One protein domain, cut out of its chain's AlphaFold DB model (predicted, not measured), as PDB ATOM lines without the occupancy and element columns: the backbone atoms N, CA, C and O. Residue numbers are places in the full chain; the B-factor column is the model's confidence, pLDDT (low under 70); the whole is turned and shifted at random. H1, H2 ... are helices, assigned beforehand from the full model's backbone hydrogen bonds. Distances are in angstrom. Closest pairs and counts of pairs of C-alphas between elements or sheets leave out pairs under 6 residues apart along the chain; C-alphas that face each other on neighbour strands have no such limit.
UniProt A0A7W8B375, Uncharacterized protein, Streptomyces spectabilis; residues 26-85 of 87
ATOM      1  N   ILE A  26      14.501  23.953  12.451       97.44
ATOM      2  CA  ILE A  26      14.470  25.415  12.519       97.44
ATOM      3  C   ILE A  26      13.968  25.967  11.187       97.44
ATOM      4  O   ILE A  26      14.502  25.661  10.120       97.44
ATOM      5  N   VAL A  27      12.963  26.840  11.267       97.62
ATOM      6  CA  VAL A  27      12.444  27.613  10.136       97.62
ATOM      7  C   VAL A  27      12.798  29.083  10.341       97.62
ATOM      8  O   VAL A  27      12.453  29.686  11.357       97.62
ATOM      9  N   ALA A  28      13.489  29.670   9.370       96.38
ATOM     10  CA  ALA A  28      13.821  31.083   9.325       96.38
ATOM     11  C   ALA A  28      12.911  31.804   8.324       96.38
ATOM     12  O   ALA A  28      13.050  31.654   7.109       96.38
ATOM     13  N   LEU A  29      12.021  32.644   8.848       97.12
ATOM     14  CA  LEU A  29      11.251  33.613   8.080       97.12
ATOM     15  C   LEU A  29      11.846  35.002   8.366       97.12
ATOM     16  O   LEU A  29      11.735  35.492   9.489       97.12
ATOM     17  N   PRO A  30      12.576  35.622   7.426       95.00
ATOM     18  CA  PRO A  30      13.245  36.890   7.692       95.00
ATOM     19  C   PRO A  30      12.293  38.086   7.510       95.00
ATOM     20  O   PRO A  30      11.210  37.947   6.954       95.00
ATOM     21  N   HIS A  31      12.685  39.274   7.980       94.56
ATOM     22  CA  HIS A  31      11.972  40.536   7.736       94.56
ATOM     23  C   HIS A  31      12.979  41.674   7.517       94.56
ATOM     24  O   HIS A  31      13.695  42.060   8.444       94.56
ATOM     25  N   PHE A  32      13.066  42.204   6.297       95.88
ATOM     26  CA  PHE A  32      14.007  43.264   5.913       95.88
ATOM     27  C   PHE A  32      13.550  43.987   4.637       95.88
ATOM     28  O   PHE A  32      12.696  43.495   3.904       95.88
ATOM     29  N   ASN A  33      14.120  45.162   4.368       96.75
ATOM     30  CA  ASN A  33      13.808  45.931   3.160       96.75
ATOM     31  C   ASN A  33      14.718  45.582   1.965       96.75
ATOM     32  O   ASN A  33      15.778  44.982   2.126       96.75
ATOM     33  N   ASP A  34      14.324  45.990   0.765       96.94
ATOM     34  CA  ASP A  34      15.067  45.788  -0.486       96.94
ATOM     35  C   ASP A  34      16.489  46.394  -0.489       96.94
ATOM     36  O   ASP A  34      17.412  45.806  -1.050       96.94
ATOM     37  N   ALA A  35      16.721  47.512   0.201       97.62
ATOM     38  CA  ALA A  35      18.053  48.093   0.351       97.62
ATOM     39  C   ALA A  35      18.972  47.198   1.202       97.62
ATOM     40  O   ALA A  35      20.156  47.055   0.900       97.62
ATOM     41  N   GLN A  36      18.435  46.545   2.237       96.56
ATOM     42  CA  GLN A  36      19.134  45.484   2.972       96.56
ATOM     43  C   GLN A  36      19.298  44.230   2.101       96.56
ATOM     44  O   GLN A  36      20.334  43.571   2.182       96.56
ATOM     45  N   ALA A  37      18.314  43.930   1.240       96.00
ATOM     46  CA  ALA A  37      18.362  42.818   0.291       96.00
ATOM     47  C   ALA A  37      19.523  42.934  -0.707       96.00
ATOM     48  O   ALA A  37      20.147  41.936  -1.055       96.00
ATOM     49  N   ALA A  38      19.844  44.160  -1.122       96.94
ATOM     50  CA  ALA A  38      20.938  44.458  -2.039       96.94
ATOM     51  C   ALA A  38      22.339  44.288  -1.418       96.94
ATOM     52  O   ALA A  38      23.344  44.405  -2.122       96.94
ATOM     53  N   HIS A  39      22.444  44.027  -0.110       97.38
ATOM     54  CA  HIS A  39      23.741  43.851   0.529       97.38
ATOM     55  C   HIS A  39      24.430  42.574   0.005       97.38
ATOM     56  O   HIS A  39      23.872  41.482   0.139       97.38
ATOM     57  N   PRO A  40      25.682  42.640  -0.495       96.56
ATOM     58  CA  PRO A  40      26.339  41.515  -1.180       96.56
ATOM     59  C   PRO A  40      26.577  40.294  -0.281       96.56
ATOM     60  O   PRO A  40      26.841  39.192  -0.751       96.56
ATOM     61  N   ALA A  41      26.499  40.482   1.035       96.81
ATOM     62  CA  ALA A  41      26.576  39.396   2.002       96.81
ATOM     63  C   ALA A  41      25.333  38.520   2.089       96.81
ATOM     64  O   ALA A  41      25.418  37.430   2.639       96.81
ATOM     65  N   LEU A  42      24.173  39.012   1.670       95.25
ATOM     66  CA  LEU A  42      22.925  38.407   2.103       95.25
ATOM     67  C   LEU A  42      22.773  36.972   1.592       95.25
ATOM     68  O   LEU A  42      22.438  36.085   2.373       95.25
ATOM     69  N   THR A  43      23.107  36.742   0.321       93.69
ATOM     70  CA  THR A  43      23.092  35.412  -0.296       93.69
ATOM     71  C   THR A  43      23.929  34.426   0.513       93.69
ATOM     72  O   THR A  43      23.394  33.435   0.997       93.69
ATOM     73  N   ARG A  44      25.191  34.774   0.811       97.25
ATOM     74  CA  ARG A  44      26.098  33.897   1.570       97.25
ATOM     75  C   ARG A  44      25.584  33.585   2.979       97.25
ATOM     76  O   ARG A  44      25.840  32.509   3.496       97.25
ATOM     77  N   HIS A  45      24.885  34.522   3.626       95.44
ATOM     78  CA  HIS A  45      24.334  34.287   4.961       95.44
ATOM     79  C   HIS A  45      23.200  33.265   4.914       95.44
ATOM     80  O   HIS A  45      23.122  32.405   5.784       95.44
ATOM     81  N   PHE A  46      22.335  33.342   3.903       95.31
ATOM     82  CA  PHE A  46      21.271  32.359   3.742       95.31
ATOM     83  C   PHE A  46      21.787  31.001   3.274       95.31
ATOM     84  O   PHE A  46      21.226  29.995   3.689       95.31
ATOM     85  N   ASP A  47      22.845  30.962   2.469       96.75
ATOM     86  CA  ASP A  47      23.481  29.704   2.071       96.75
ATOM     87  C   ASP A  47      24.035  28.969   3.296       96.75
ATOM     88  O   ASP A  47      23.690  27.813   3.505       96.75
ATOM     89  N   VAL A  48      24.746  29.669   4.189       96.69
ATOM     90  CA  VAL A  48      25.235  29.096   5.459       96.69
ATOM     91  C   VAL A  48      24.097  28.550   6.327       96.69
ATOM     92  O   VAL A  48      24.237  27.493   6.933       96.69
ATOM     93  N   LEU A  49      22.960  29.250   6.404       96.25
ATOM     94  CA  LEU A  49      21.804  28.747   7.154       96.25
ATOM     95  C   LEU A  49      21.237  27.469   6.520       96.25
ATOM     96  O   LEU A  49      20.944  26.519   7.238       96.25
ATOM     97  N   ARG A  50      21.120  27.425   5.190       96.69
ATOM     98  CA  ARG A  50      20.627  26.239   4.472       96.69
ATOM     99  C   ARG A  50      21.578  25.051   4.587       96.69
ATOM    100  O   ARG A  50      21.111  23.933   4.743       96.69
ATOM    101  N   GLU A  51      22.886  25.291   4.538       97.19
ATOM    102  CA  GLU A  51      23.917  24.275   4.784       97.19
ATOM    103  C   GLU A  51      23.844  23.703   6.208       97.19
ATOM    104  O   GLU A  51      24.245  22.566   6.431       97.19
ATOM    105  N   ALA A  52      23.313  24.473   7.161       96.75
ATOM    106  CA  ALA A  52      23.065  24.058   8.538       96.75
ATOM    107  C   ALA A  52      21.651  23.474   8.758       96.75
ATOM    108  O   ALA A  52      21.150  23.506   9.882       96.75
ATOM    109  N   ASP A  53      20.991  23.003   7.694       96.06
ATOM    110  CA  ASP A  53      19.635  22.426   7.697       96.06
ATOM    111  C   ASP A  53      18.518  23.372   8.192       96.06
ATOM    112  O   ASP A  53      17.409  22.948   8.526       96.06
ATOM    113  N   VAL A  54      18.756  24.688   8.182       97.44
ATOM    114  CA  VAL A  54      17.712  25.678   8.476       97.44
ATOM    115  C   VAL A  54      16.847  25.907   7.237       97.44
ATOM    116  O   VAL A  54      17.328  26.304   6.172       97.44
ATOM    117  N   THR A  55      15.532  25.757   7.390       97.19
ATOM    118  CA  THR A  55      14.568  26.066   6.324       97.19
ATOM    119  C   THR A  55      14.394  27.577   6.200       97.19
ATOM    120  O   THR A  55      13.749  28.206   7.034       97.19
ATOM    121  N   VAL A  56      14.969  28.187   5.162       96.88
ATOM    122  CA  VAL A  56      14.886  29.639   4.923       96.88
ATOM    123  C   VAL A  56      13.767  29.974   3.932       96.88
ATOM    124  O   VAL A  56      13.882  29.670   2.743       96.88
ATOM    125  N   LEU A  57      12.738  30.686   4.398       96.94
ATOM    126  CA  LEU A  57      11.564  31.090   3.616       96.94
ATOM    127  C   LEU A  57      11.715  32.514   3.052       96.94
ATOM    128  O   LEU A  57      11.236  33.491   3.631       96.94
ATOM    129  N   LEU A  58      12.380  32.637   1.902       94.69
ATOM    130  CA  LEU A  58      12.598  33.911   1.205       94.69
ATOM    131  C   LEU A  58      12.087  33.845  -0.240       94.69
ATOM    132  O   LEU A  58      12.472  32.948  -0.986       94.69
ATOM    133  N   GLY A  59      11.288  34.831  -0.651       90.06
ATOM    134  CA  GLY A  59      10.696  34.914  -1.988       90.06
ATOM    135  C   GLY A  59       9.261  34.383  -2.041       90.06
ATOM    136  O   GLY A  59       8.489  34.568  -1.101       90.06
ATOM    137  N   GLN A  60       8.882  33.761  -3.162       85.12
ATOM    138  CA  GLN A  60       7.531  33.215  -3.349       85.12
ATOM    139  C   GLN A  60       7.219  32.139  -2.300       85.12
ATOM    140  O   GLN A  60       8.014  31.227  -2.097       85.12
ATOM    141  N   GLY A  61       6.066  32.257  -1.636       84.56
ATOM    142  CA  GLY A  61       5.674  31.371  -0.531       84.56
ATOM    143  C   GLY A  61       6.353  31.671   0.813       84.56
ATOM    144  O   GLY A  61       6.070  30.992   1.790       84.56
ATOM    145  N   GLY A  62       7.218  32.689   0.884       93.69
ATOM    146  CA  GLY A  62       7.859  33.160   2.112       93.69
ATOM    147  C   GLY A  62       7.820  34.683   2.220       93.69
ATOM    148  O   GLY A  62       6.892  35.338   1.744       93.69
ATOM    149  N   PHE A  63       8.839  35.271   2.843       95.25
ATOM    150  CA  PHE A  63       8.930  36.724   2.954       95.25
ATOM    151  C   PHE A  63       9.504  37.357   1.678       95.25
ATOM    152  O   PHE A  63      10.538  36.918   1.168       95.25
ATOM    153  N   THR A  64       8.873  38.426   1.184       94.69
ATOM    154  CA  THR A  64       9.394  39.249   0.081       94.69
ATOM    155  C   THR A  64       9.828  40.614   0.625       94.69
ATOM    156  O   THR A  64       9.004  41.287   1.245       94.69
ATOM    157  N   PRO A  65      11.089  41.045   0.412       95.19
ATOM    158  CA  PRO A  65      11.565  42.335   0.900       95.19
ATOM    159  C   PRO A  65      10.717  43.502   0.401       95.19
ATOM    160  O   PRO A  65      10.401  43.601  -0.783       95.19
ATOM    161  N   HIS A  66      10.374  44.398   1.319       94.88
ATOM    162  CA  HIS A  66       9.566  45.584   1.044       94.88
ATOM    163  C   HIS A  66      10.450  46.818   0.806       94.88
ATOM    164  O   HIS A  66      11.631  46.831   1.158       94.88
ATOM    165  N   GLN A  67       9.881  47.911   0.295       96.94
ATOM    166  CA  GLN A  67      10.608  49.184   0.197       96.94
ATOM    167  C   GLN A  67      11.014  49.711   1.587       96.94
ATOM    168  O   GLN A  67      10.332  49.440   2.584       96.94
ATOM    169  N   PRO A  68      12.090  50.504   1.725       97.38
ATOM    170  CA  PRO A  68      12.527  50.990   3.026       97.38
ATOM    171  C   PRO A  68      11.425  51.833   3.673       97.38
ATOM    172  O   PRO A  68      10.810  52.659   3.003       97.38
ATOM    173  N   ARG A  69      11.185  51.635   4.976       95.00
ATOM    174  CA  ARG A  69      10.109  52.294   5.756       95.00
ATOM    175  C   ARG A  69       8.670  51.928   5.346       95.00
ATOM    176  O   ARG A  69       7.747  52.553   5.846       95.00
ATOM    177  N   HIS A  70       8.487  50.908   4.507       95.25
ATOM    178  CA  HIS A  70       7.176  50.388   4.089       95.25
ATOM    179  C   HIS A  70       6.934  48.961   4.605       95.25
ATOM    180  O   HIS A  70       6.305  48.151   3.932       95.25
ATOM    181  N   GLY A  71       7.498  48.626   5.769       91.12
ATOM    182  CA  GLY A  71       7.241  47.336   6.402       91.12
ATOM    183  C   GLY A  71       5.821  47.282   6.948       91.12
ATOM    184  O   GLY A  71       5.389  48.226   7.611       91.12
ATOM    185  N   ASP A  72       5.131  46.180   6.677       92.06
ATOM    186  CA  ASP A  72       3.790  45.890   7.172       92.06
ATOM    187  C   ASP A  72       3.853  44.623   8.029       92.06
ATOM    188  O   ASP A  72       4.110  43.524   7.531       92.06
ATOM    189  N   LEU A  73       3.682  44.799   9.339       89.88
ATOM    190  CA  LEU A  73       3.721  43.697  10.298       89.88
ATOM    191  C   LEU A  73       2.415  42.896  10.309       89.88
ATOM    192  O   LEU A  73       2.447  41.720  10.669       89.88
ATOM    193  N   ASP A  74       1.298  43.500   9.897       92.69
ATOM    194  CA  ASP A  74      -0.004  42.832   9.841       92.69
ATOM    195  C   ASP A  74      -0.076  41.890   8.629       92.69
ATOM    196  O   ASP A  74      -0.698  40.830   8.695       92.69
ATOM    197  N   ALA A  75       0.627  42.226   7.542       91.31
ATOM    198  CA  ALA A  75       0.784  41.375   6.361       91.31
ATOM    199  C   ALA A  75       1.916  40.335   6.478       91.31
ATOM    200  O   ALA A  75       2.236  39.647   5.503       91.31
ATOM    201  N   TYR A  76       2.562  40.221   7.641       93.75
ATOM    202  CA  TYR A  76       3.688  39.311   7.802       93.75
ATOM    203  C   TYR A  76       3.243  37.838   7.682       93.75
ATOM    204  O   TYR A  76       2.288  37.434   8.352       93.75
ATOM    205  N   PRO A  77       3.912  36.999   6.862       94.62
ATOM    206  CA  PRO A  77       3.391  35.689   6.466       94.62
ATOM    207  C   PRO A  77       3.667  34.602   7.516       94.62
ATOM    208  O   PRO A  77       4.307  33.592   7.231       94.62
ATOM    209  N   TRP A  78       3.162  34.786   8.739       94.56
ATOM    210  CA  TRP A  78       3.332  33.842   9.850       94.56
ATOM    211  C   TRP A  78       2.925  32.412   9.491       94.56
ATOM    212  O   TRP A  78       3.625  31.469   9.856       94.56
ATOM    213  N   GLN A  79       1.841  32.264   8.724       95.31
ATOM    214  CA  GLN A  79       1.321  30.958   8.326       95.31
ATOM    215  C   GLN A  79       2.336  30.146   7.506       95.31
ATOM    216  O   GLN A  79       2.444  28.940   7.689       95.31
ATOM    217  N   ALA A  80       3.151  30.803   6.674       96.06
ATOM    218  CA  ALA A  80       4.176  30.116   5.891       96.06
ATOM    219  C   ALA A  80       5.232  29.444   6.784       96.06
ATOM    220  O   ALA A  80       5.716  28.362   6.466       96.06
ATOM    221  N   ALA A  81       5.579  30.069   7.915       95.25
ATOM    222  CA  ALA A  81       6.526  29.488   8.860       95.25
ATOM    223  C   ALA A  81       5.932  28.284   9.598       95.25
ATOM    224  O   ALA A  81       6.630  27.294   9.786       95.25
ATOM    225  N   THR A  82       4.659  28.352   9.999       95.50
ATOM    226  CA  THR A  82       3.988  27.240  10.687       95.50
ATOM    227  C   THR A  82       3.711  26.067   9.758       95.50
ATOM    228  O   THR A  82       3.896  24.931  10.172       95.50
ATOM    229  N   ASP A  83       3.345  26.323   8.501       95.75
ATOM    230  CA  ASP A  83       3.092  25.273   7.503       95.75
ATOM    231  C   ASP A  83       4.370  24.509   7.118       95.75
ATOM    232  O   ASP A  83       4.305  23.381   6.635       95.75
ATOM    233  N   ALA A  84       5.540  25.117   7.330       95.19
ATOM    234  CA  ALA A  84       6.834  24.478   7.125       95.19
ATOM    235  C   ALA A  84       7.261  23.570   8.297       95.19
ATOM    236  O   ALA A  84       8.256  22.854   8.178       95.19
ATOM    237  N   LEU A  85       6.546  23.603   9.428       94.19
ATOM    238  CA  LEU A  85       6.798  22.725  10.569       94.19
ATOM    239  C   LEU A  85       6.000  21.415  10.435       94.19
ATOM    240  O   LEU A  85       4.940  21.391   9.810       94.19
TER     241      LEU A  85
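This is residues 26 to 85 of the 87 residues of an uncharacterized protein of Streptomyces spectabilis (UniProt A0A7W8B375). This is a flat piece with little regular structure: extended stretches fill its middle, among them residues 27 to 28 paired with residues 55 to 56, with H2 on one side and H3 on the other. H1 precedes H2, and residues 38 to 45 stick out. The printed part has 60 residues with three named helices, H1, H2 and H3, and no named strand. The class is all helix, with 20 residues in named elements; the whole is compact, radius of gyration of the C-alphas 11.7 A, spanning 31 by 29 by 15 A.

H2, residues 42 to 51, and H1, residues 34 to 37, meet only through their link. H3, residues 78 to 83, is apart from H2 and from H1. Residues 27 to 28 pair with residues 55 to 56, parallel. Each O i to N i+4 pair is within hydrogen-bond range in H2 and H3; H1 is too short for such a pair.

H2 is 14.4 A long from C-alpha 42 at (22.925, 38.407, 2.103). H1 begins at C-alpha 34, (15.067, 45.788, -0.486). H3 is 8.9 A long and ends at C-alpha 83, (3.092, 25.273, 7.503).

The C-alphas farthest apart, of Asp 53 and Arg 69, are 31.4 A apart. The printed part has no cut. The link H1 to H2 is tight; H2 to H3 is long, 26 residues. No printed residue is under 70 in pLDDT.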